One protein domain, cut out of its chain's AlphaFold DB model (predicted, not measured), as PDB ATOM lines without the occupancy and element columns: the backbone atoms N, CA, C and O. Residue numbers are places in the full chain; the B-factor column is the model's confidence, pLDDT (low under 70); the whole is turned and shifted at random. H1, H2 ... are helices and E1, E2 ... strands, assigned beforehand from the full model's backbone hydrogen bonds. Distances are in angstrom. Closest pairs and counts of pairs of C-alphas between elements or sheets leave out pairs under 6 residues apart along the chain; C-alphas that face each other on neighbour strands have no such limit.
ATOM      1  N   LEU A 188     -51.923 -37.850 -25.590       97.00
ATOM      2  CA  LEU A 188     -50.992 -36.908 -24.982       97.00
ATOM      3  C   LEU A 188     -51.623 -35.517 -24.899       97.00
ATOM      4  O   LEU A 188     -52.413 -35.117 -25.751       97.00
ATOM      5  N   ASP A 189     -51.206 -34.749 -23.897       96.31
ATOM      6  CA  ASP A 189     -51.530 -33.328 -23.805       96.31
ATOM      7  C   ASP A 189     -50.685 -32.532 -24.810       96.31
ATOM      8  O   ASP A 189     -49.469 -32.414 -24.643       96.31
ATOM      9  N   LEU A 190     -51.326 -31.976 -25.843       95.12
ATOM     10  CA  LEU A 190     -50.664 -31.183 -26.885       95.12
ATOM     11  C   LEU A 190     -50.198 -29.795 -26.419       95.12
ATOM     12  O   LEU A 190     -49.441 -29.138 -27.130       95.12
ATOM     13  N   GLN A 191     -50.608 -29.333 -25.233       95.50
ATOM     14  CA  GLN A 191     -50.011 -28.140 -24.623       95.50
ATOM     15  C   GLN A 191     -48.611 -28.431 -24.069       95.50
ATOM     16  O   GLN A 191     -47.811 -27.516 -23.877       95.50
ATOM     17  N   VAL A 192     -48.313 -29.709 -23.825       97.00
ATOM     18  CA  VAL A 192     -47.033 -30.182 -23.298       97.00
ATOM     19  C   VAL A 192     -46.208 -30.842 -24.396       97.00
ATOM     20  O   VAL A 192     -45.012 -30.584 -24.494       97.00
ATOM     21  N   TRP A 193     -46.828 -31.702 -25.203       98.19
ATOM     22  CA  TRP A 193     -46.162 -32.487 -26.233       98.19
ATOM     23  C   TRP A 193     -46.343 -31.902 -27.627       98.19
ATOM     24  O   TRP A 193     -47.441 -31.530 -28.023       98.19
ATOM     25  N   SER A 194     -45.268 -31.905 -28.410       97.69
ATOM     26  CA  SER A 194     -45.270 -31.431 -29.798       97.69
ATOM     27  C   SER A 194     -44.669 -32.449 -30.760       97.69
ATOM     28  O   SER A 194     -43.851 -33.292 -30.375       97.69
ATOM     29  N   PHE A 195     -45.069 -32.364 -32.027       98.31
ATOM     30  CA  PHE A 195     -44.469 -33.118 -33.120       98.31
ATOM     31  C   PHE A 195     -43.448 -32.260 -33.875       98.31
ATOM     32  O   PHE A 195     -43.642 -31.056 -34.041       98.31
ATOM     33  N   LYS A 196     -42.378 -32.872 -34.396       97.88
ATOM     34  CA  LYS A 196     -41.540 -32.238 -35.425       97.88
ATOM     35  C   LYS A 196     -40.893 -33.233 -36.379       97.88
ATOM     36  O   LYS A 196     -40.621 -34.381 -36.040       97.88
ATOM     37  N   TRP A 197     -40.503 -32.729 -37.538       98.19
ATOM     38  CA  TRP A 197     -39.585 -33.422 -38.431       98.19
ATOM     39  C   TRP A 197     -38.128 -33.230 -37.990       98.19
ATOM     40  O   TRP A 197     -37.732 -32.153 -37.538       98.19
ATOM     41  N   ASP A 198     -37.310 -34.269 -38.136       96.69
ATOM     42  CA  ASP A 198     -35.856 -34.191 -37.998       96.69
ATOM     43  C   ASP A 198     -35.136 -34.843 -39.189       96.69
ATOM     44  O   ASP A 198     -35.757 -35.444 -40.055       96.69
ATOM     45  N   ASN A 199     -33.810 -34.707 -39.262       94.31
ATOM     46  CA  ASN A 199     -33.003 -35.219 -40.378       94.31
ATOM     47  C   ASN A 199     -32.116 -36.408 -39.960       94.31
ATOM     48  O   ASN A 199     -30.972 -36.542 -40.412       94.31
ATOM     49  N   ALA A 200     -32.589 -37.251 -39.038       89.81
ATOM     50  CA  ALA A 200     -31.807 -38.371 -38.535       89.81
ATOM     51  C   ALA A 200     -31.662 -39.492 -39.578       89.81
ATOM     52  O   ALA A 200     -32.624 -40.093 -40.034       89.81
ATOM     53  N   LYS A 201     -30.419 -39.841 -39.913       85.25
ATOM     54  CA  LYS A 201     -30.100 -40.850 -40.944       85.25
ATOM     55  C   LYS A 201     -29.963 -42.284 -40.418       85.25
ATOM     56  O   LYS A 201     -29.658 -43.196 -41.174       85.25
ATOM     57  N   ARG A 202     -30.051 -42.468 -39.097       84.00
ATOM     58  CA  ARG A 202     -29.759 -43.744 -38.409       84.00
ATOM     59  C   ARG A 202     -30.843 -44.186 -37.429       84.00
ATOM     60  O   ARG A 202     -30.682 -45.217 -36.789       84.00
ATOM     61  N   ARG A 203     -31.901 -43.394 -37.275       89.81
ATOM     62  CA  ARG A 203     -33.076 -43.709 -36.459       89.81
ATOM     63  C   ARG A 203     -34.309 -43.200 -37.190       89.81
ATOM     64  O   ARG A 203     -34.211 -42.196 -37.893       89.81
ATOM     65  N   ALA A 204     -35.424 -43.897 -37.019       92.62
ATOM     66  CA  ALA A 204     -36.685 -43.530 -37.647       92.62
ATOM     67  C   ALA A 204     -37.428 -42.451 -36.846       92.62
ATOM     68  O   ALA A 204     -37.899 -41.483 -37.431       92.62
ATOM     69  N   GLY A 205     -37.460 -42.580 -35.516       95.44
ATOM     70  CA  GLY A 205     -38.119 -41.647 -34.604       95.44
ATOM     71  C   GLY A 205     -37.284 -41.331 -33.363       95.44
ATOM     72  O   GLY A 205     -36.153 -41.813 -33.225       95.44
ATOM     73  N   LEU A 206     -37.785 -40.428 -32.520       97.25
ATOM     74  CA  LEU A 206     -37.282 -40.143 -31.179       97.25
ATOM     75  C   LEU A 206     -38.371 -39.507 -30.307       97.25
ATOM     76  O   LEU A 206     -38.867 -38.424 -30.610       97.25
ATOM     77  N   CYS A 207     -38.625 -40.114 -29.154       98.06
ATOM     78  CA  CYS A 207     -39.305 -39.489 -28.030       98.06
ATOM     79  C   CYS A 207     -38.298 -38.740 -27.139       98.06
ATOM     80  O   CYS A 207     -37.453 -39.334 -26.462       98.06
ATOM     81  N   ASN A 208     -38.372 -37.409 -27.133       97.75
ATOM     82  CA  ASN A 208     -37.553 -36.555 -26.281       97.75
ATOM     83  C   ASN A 208     -38.334 -36.141 -25.026       97.75
ATOM     84  O   ASN A 208     -39.165 -35.236 -25.057       97.75
ATOM     85  N   TYR A 209     -38.012 -36.773 -23.897       96.56
ATOM     86  CA  TYR A 209     -38.663 -36.533 -22.605       96.56
ATOM     87  C   TYR A 209     -38.386 -35.159 -21.985       96.56
ATOM     88  O   TYR A 209     -39.181 -34.726 -21.148       96.56
ATOM     89  N   ARG A 210     -37.261 -34.520 -22.340       96.38
ATOM     90  CA  ARG A 210     -36.865 -33.205 -21.815       96.38
ATOM     91  C   ARG A 210     -37.666 -32.109 -22.497       96.38
ATOM     92  O   ARG A 210     -38.301 -31.316 -21.817       96.38
ATOM     93  N   ASP A 211     -37.648 -32.115 -23.825       96.62
ATOM     94  CA  ASP A 211     -38.294 -31.083 -24.642       96.62
ATOM     95  C   ASP A 211     -39.764 -31.417 -24.940       96.62
ATOM     96  O   ASP A 211     -40.441 -30.658 -25.626       96.62
ATOM     97  N   LYS A 212     -40.245 -32.575 -24.456       97.81
ATOM     98  CA  LYS A 212     -41.594 -33.107 -24.700       97.81
ATOM     99  C   LYS A 212     -41.933 -33.079 -26.188       97.81
ATOM    100  O   LYS A 212     -42.949 -32.563 -26.635       97.81
ATOM    101  N   THR A 213     -41.028 -33.630 -26.988       98.25
ATOM    102  CA  THR A 213     -41.171 -33.648 -28.444       98.25
ATOM    103  C   THR A 213     -41.094 -35.071 -28.960       98.25
ATOM    104  O   THR A 213     -40.176 -35.808 -28.598       98.25
ATOM    105  N   ILE A 214     -42.009 -35.431 -29.851       98.38
ATOM    106  CA  ILE A 214     -41.890 -36.611 -30.702       98.38
ATOM    107  C   ILE A 214     -41.360 -36.143 -32.051       98.38
ATOM    108  O   ILE A 214     -41.929 -35.238 -32.662       98.38
ATOM    109  N   SER A 215     -40.253 -36.724 -32.511       98.12
ATOM    110  CA  SER A 215     -39.712 -36.408 -33.829       98.12
ATOM    111  C   SER A 215     -39.543 -37.624 -34.714       98.12
ATOM    112  O   SER A 215     -39.148 -38.688 -34.246       98.12
ATOM    113  N   ILE A 216     -39.823 -37.445 -36.002       97.88
ATOM    114  CA  ILE A 216     -39.681 -38.476 -37.033       97.88
ATOM    115  C   ILE A 216     -38.691 -37.984 -38.082       97.88
ATOM    116  O   ILE A 216     -38.658 -36.801 -38.427       97.88
ATOM    117  N   SER A 217     -37.859 -38.894 -38.575       96.19
ATOM    118  CA  SER A 217     -36.889 -38.601 -39.620       96.19
ATOM    119  C   SER A 217     -37.581 -38.364 -40.959       96.19
ATOM    120  O   SER A 217     -38.348 -39.202 -41.434       96.19
ATOM    121  N   THR A 218     -37.242 -37.258 -41.618       96.06
ATOM    122  CA  THR A 218     -37.672 -36.966 -42.990       96.06
ATOM    123  C   THR A 218     -37.197 -38.038 -43.966       96.06
ATOM    124  O   THR A 218     -37.967 -38.464 -44.818       96.06
ATOM    125  N   TYR A 219     -35.973 -38.546 -43.798       93.06
ATOM    126  CA  TYR A 219     -35.443 -39.632 -44.624       93.06
ATOM    127  C   TYR A 219     -36.229 -40.930 -44.448       93.06
ATOM    128  O   TYR A 219     -36.397 -41.670 -45.409       93.06
ATOM    129  N   HIS A 220     -36.713 -41.212 -43.234       93.12
ATOM    130  CA  HIS A 220     -37.584 -42.361 -43.002       93.12
ATOM    131  C   HIS A 220     -38.916 -42.176 -43.741       93.12
ATOM    132  O   HIS A 220     -39.272 -43.008 -44.567       93.12
ATOM    133  N   ALA A 221     -39.598 -41.049 -43.536       94.12
ATOM    134  CA  ALA A 221     -40.880 -40.788 -44.190       94.12
ATOM    135  C   ALA A 221     -40.800 -40.743 -45.730       94.12
ATOM    136  O   ALA A 221     -41.795 -40.985 -46.403       94.12
ATOM    137  N   GLN A 222     -39.634 -40.447 -46.313       92.38
ATOM    138  CA  GLN A 222     -39.461 -40.447 -47.770       92.38
ATOM    139  C   GLN A 222     -39.483 -41.845 -48.392       92.38
ATOM    140  O   GLN A 222     -39.984 -41.990 -49.503       92.38
ATOM    141  N   VAL A 223     -38.941 -42.855 -47.706       90.25
ATOM    142  CA  VAL A 223     -38.770 -44.215 -48.266       90.25
ATOM    143  C   VAL A 223     -39.789 -45.220 -47.744       90.25
ATOM    144  O   VAL A 223     -39.866 -46.327 -48.262       90.25
ATOM    145  N   HIS A 224     -40.565 -44.836 -46.733       92.00
ATOM    146  CA  HIS A 224     -41.614 -45.652 -46.132       92.00
ATOM    147  C   HIS A 224     -42.977 -45.037 -46.381       92.00
ATOM    148  O   HIS A 224     -43.092 -43.819 -46.482       92.00
ATOM    149  N   THR A 225     -44.016 -45.859 -46.457       94.12
ATOM    150  CA  THR A 225     -45.393 -45.386 -46.656       94.12
ATOM    151  C   THR A 225     -45.869 -44.508 -45.489       94.12
ATOM    152  O   THR A 225     -45.279 -44.501 -44.400       94.12
ATOM    153  N   ILE A 226     -46.956 -43.756 -45.692       96.31
ATOM    154  CA  ILE A 226     -47.632 -43.008 -44.617       96.31
ATOM    155  C   ILE A 226     -47.940 -43.913 -43.409       96.31
ATOM    156  O   ILE A 226     -47.654 -43.523 -42.278       96.31
ATOM    157  N   ASP A 227     -48.483 -45.116 -43.627       94.94
ATOM    158  CA  ASP A 227     -48.851 -46.041 -42.543       94.94
ATOM    159  C   ASP A 227     -47.623 -46.562 -41.779       94.94
ATOM    160  O   ASP A 227     -47.602 -46.537 -40.547       94.94
ATOM    161  N   GLU A 228     -46.557 -46.949 -42.482       94.56
ATOM    162  CA  GLU A 228     -45.299 -47.366 -41.847       94.56
ATOM    163  C   GLU A 228     -44.679 -46.227 -41.025       94.56
ATOM    164  O   GLU A 228     -44.234 -46.430 -39.893       94.56
ATOM    165  N   THR A 229     -44.719 -45.002 -41.553       96.12
ATOM    166  CA  THR A 229     -44.250 -43.814 -40.832       96.12
ATOM    167  C   THR A 229     -45.078 -43.580 -39.565       96.12
ATOM    168  O   THR A 229     -44.531 -43.246 -38.510       96.12
ATOM    169  N   LEU A 230     -46.393 -43.814 -39.620       97.00
ATOM    170  CA  LEU A 230     -47.249 -43.750 -38.436       97.00
ATOM    171  C   LEU A 230     -46.957 -44.843 -37.414       97.00
ATOM    172  O   LEU A 230     -47.083 -44.578 -36.221       97.00
ATOM    173  N   GLN A 231     -46.516 -46.035 -37.820       97.31
ATOM    174  CA  GLN A 231     -46.068 -47.043 -36.855       97.31
ATOM    175  C   GLN A 231     -44.877 -46.546 -36.028       97.31
ATOM    176  O   GLN A 231     -44.783 -46.854 -34.838       97.31
ATOM    177  N   VAL A 232     -44.006 -45.720 -36.613       96.56
ATOM    178  CA  VAL A 232     -42.929 -45.053 -35.869       96.56
ATOM    179  C   VAL A 232     -43.478 -43.944 -34.973       96.56
ATOM    180  O   VAL A 232     -43.055 -43.837 -33.827       96.56
ATOM    181  N   VAL A 233     -44.473 -43.169 -35.414       97.81
ATOM    182  CA  VAL A 233     -45.152 -42.204 -34.527       97.81
ATOM    183  C   VAL A 233     -45.740 -42.903 -33.303       97.81
ATOM    184  O   VAL A 233     -45.464 -42.494 -32.178       97.81
ATOM    185  N   LEU A 234     -46.492 -43.990 -33.497       98.12
ATOM    186  CA  LEU A 234     -47.084 -44.768 -32.404       98.12
ATOM    187  C   LEU A 234     -46.016 -45.356 -31.476       98.12
ATOM    188  O   LEU A 234     -46.197 -45.363 -30.260       98.12
ATOM    189  N   HIS A 235     -44.878 -45.790 -32.023       97.50
ATOM    190  CA  HIS A 235     -43.728 -46.232 -31.234       97.50
ATOM    191  C   HIS A 235     -43.244 -45.141 -30.267       97.50
ATOM    192  O   HIS A 235     -43.043 -45.404 -29.077       97.50
ATOM    193  N   GLU A 236     -43.074 -43.912 -30.759       98.12
ATOM    194  CA  GLU A 236     -42.603 -42.788 -29.945       98.12
ATOM    195  C   GLU A 236     -43.676 -42.260 -28.977       98.12
ATOM    196  O   GLU A 236     -43.354 -41.898 -27.843       98.12
ATOM    197  N   VAL A 237     -44.958 -42.277 -29.364       98.25
ATOM    198  CA  VAL A 237     -46.084 -41.968 -28.459       98.25
ATOM    199  C   VAL A 237     -46.136 -42.974 -27.311       98.25
ATOM    200  O   VAL A 237     -46.292 -42.588 -26.154       98.25
ATOM    201  N   ALA A 238     -45.925 -44.262 -27.589       98.12
ATOM    202  CA  ALA A 238     -45.894 -45.289 -26.552       98.12
ATOM    203  C   ALA A 238     -44.758 -45.074 -25.539       98.12
ATOM    204  O   ALA A 238     -44.952 -45.323 -24.347       98.12
ATOM    205  N   HIS A 239     -43.598 -44.570 -25.977       98.12
ATOM    206  CA  HIS A 239     -42.528 -44.123 -25.072       98.12
ATOM    207  C   HIS A 239     -42.985 -42.964 -24.187       98.12
ATOM    208  O   HIS A 239     -42.818 -43.017 -22.969       98.12
ATOM    209  N   ALA A 240     -43.619 -41.946 -24.778       97.75
ATOM    210  CA  ALA A 240     -44.136 -40.799 -24.034       97.75
ATOM    211  C   ALA A 240     -45.138 -41.213 -22.936       97.75
ATOM    212  O   ALA A 240     -45.078 -40.676 -21.831       97.75
ATOM    213  N   LEU A 241     -45.996 -42.199 -23.221       97.50
ATOM    214  CA  LEU A 241     -46.978 -42.752 -22.283       97.50
ATOM    215  C   LEU A 241     -46.365 -43.658 -21.208       97.50
ATOM    216  O   LEU A 241     -46.781 -43.621 -20.052       97.50
ATOM    217  N   SER A 242     -45.394 -44.494 -21.581       97.12
ATOM    218  CA  SER A 242     -44.829 -45.512 -20.678       97.12
ATOM    219  C   SER A 242     -43.766 -44.952 -19.736       97.12
ATOM    220  O   SER A 242     -43.473 -45.554 -18.705       97.12
ATOM    221  N   GLY A 243     -43.182 -43.806 -20.091       93.75
ATOM    222  CA  GLY A 243     -42.071 -43.212 -19.366       93.75
ATOM    223  C   GLY A 243     -40.719 -43.819 -19.745       93.75
ATOM    224  O   GLY A 243     -40.606 -44.947 -20.224       93.75
ATOM    225  N   LYS A 244     -39.661 -43.039 -19.503       93.06
ATOM    226  CA  LYS A 244     -38.292 -43.335 -19.948       93.06
ATOM    227  C   LYS A 244     -37.759 -44.675 -19.441       93.06
ATOM    228  O   LYS A 244     -37.078 -45.376 -20.188       93.06
ATOM    229  N   ASP A 245     -38.071 -45.028 -18.198       95.00
ATOM    230  CA  ASP A 245     -37.504 -46.205 -17.534       95.00
ATOM    231  C   ASP A 245     -38.110 -47.525 -18.033       95.00
ATOM    232  O   ASP A 245     -37.506 -48.583 -17.864       95.00
ATOM    233  N   ALA A 246     -39.264 -47.478 -18.711       94.88
ATOM    234  CA  ALA A 246     -39.884 -48.663 -19.299       94.88
ATOM    235  C   ALA A 246     -39.070 -49.234 -20.477       94.88
ATOM    236  O   ALA A 246     -39.155 -50.436 -20.757       94.88
ATOM    237  N   GLY A 247     -38.291 -48.391 -21.172       94.06
ATOM    238  CA  GLY A 247     -37.578 -48.763 -22.397       94.06
ATOM    239  C   GLY A 247     -38.497 -49.465 -23.403       94.06
ATOM    240  O   GLY A 247     -39.665 -49.122 -23.533       94.06
ATOM    241  N   HIS A 248     -38.003 -50.508 -24.075       95.25
ATOM    242  CA  HIS A 248     -38.824 -51.404 -24.912       95.25
ATOM    243  C   HIS A 248     -39.352 -52.627 -24.138       95.25
ATOM    244  O   HIS A 248     -39.496 -53.716 -24.696       95.25
ATOM    245  N   GLY A 249     -39.590 -52.480 -22.831       95.56
ATOM    246  CA  GLY A 249     -40.052 -53.552 -21.951       95.56
ATOM    247  C   GLY A 249     -41.512 -53.968 -22.174       95.56
ATOM    248  O   GLY A 249     -42.223 -53.452 -23.037       95.56
ATOM    249  N   LYS A 250     -42.000 -54.905 -21.345       96.81
ATOM    250  CA  LYS A 250     -43.376 -55.442 -21.438       96.81
ATOM    251  C   LYS A 250     -44.450 -54.353 -21.314       96.81
ATOM    252  O   LYS A 250     -45.430 -54.398 -22.050       96.81
ATOM    253  N   GLN A 251     -44.247 -53.387 -20.415       97.31
ATOM    254  CA  GLN A 251     -45.159 -52.253 -20.222       97.31
ATOM    255  C   GLN A 251     -45.259 -51.390 -21.483       97.31
ATOM    256  O   GLN A 251     -46.365 -51.080 -21.925       97.31
ATOM    257  N   TRP A 252     -44.118 -51.055 -22.093       98.00
ATOM    258  CA  TRP A 252     -44.085 -50.297 -23.340       98.00
ATOM    259  C   TRP A 252     -44.786 -51.045 -24.468       98.00
ATOM    260  O   TRP A 252     -45.636 -50.473 -25.138       98.00
ATOM    261  N   LEU A 253     -44.506 -52.341 -24.639       97.62
ATOM    262  CA  LEU A 253     -45.122 -53.122 -25.710       97.62
ATOM    263  C   LEU A 253     -46.644 -53.234 -25.538       97.62
ATOM    264  O   LEU A 253     -47.374 -53.155 -26.526       97.62
ATOM    265  N   ALA A 254     -47.125 -53.409 -24.304       97.81
ATOM    266  CA  ALA A 254     -48.555 -53.423 -24.004       97.81
ATOM    267  C   ALA A 254     -49.207 -52.069 -24.334       97.81
ATOM    268  O   ALA A 254     -50.222 -52.032 -25.028       97.81
TER     269      ALA A 254
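AT A GLANCE: This is residues 188 to 254 of the 318 residues of the protein "GNAT family N-acetyltransferase" of Actinobacteria bacterium (UniProt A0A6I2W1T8). What is the main picture? One long helix, H2, covers one face of a small sheet, E1, E3 and E2, in two layers, a helix on one face of a sheet. Short helices H1 and H3 sit near opposite ends of H2. What makes it up? The 67 printed residues hold E1, E2, E3, H1, H2 and H3 in that chain order; the sheet order is E1 E3 E2, mixed, and the class is mixed, helices and strands. It is compact, with a radius of gyration of the C-alphas of 11.8 A, spanning 30 by 27 by 20 A.

HOW THE PARTS SIT: How do the strands pair? E1, residues 194 to 198, and E3, residues 213 to 217, are parallel; N 196 and O 214, 3.0 A, are within hydrogen-bond range. E3 and E2, residues 205 to 208, form an antiparallel hairpin; N 206 and O 215, 2.8 A, are within range. Where are the helices? H2, residues 226 to 242, is over E3 and E2 at a height over the sheet of 8.8 A; the closest C-alphas of H2 and E2, Glu 236 and Cys 207, are 5.0 A apart. H1, residues 218 to 223, only grazes the sheet. H3, residues 250 to 254, touches H2, with closest C-alphas Trp 252 and Ser 242, 5.5 A. What of helix backbones? Every O i to N i+4 pair is within hydrogen-bond range in H2 and H3, and 1 of 2 in H1.

IN THESE COORDINATES: Where does E1 begin? C-alpha 194 is at (-45.270, -31.431, -29.798). How long is H2? It measures 24.2 A, ending with C-alpha 242 at (-44.829, -45.512, -20.678).

THE WHOLE: How large is it? The farthest C-alphas, Gln 222 and Asp 245, are 30.8 A apart. Any cut or low confidence? The printed part has no cut, and no printed residue is under 70 in pLDDT.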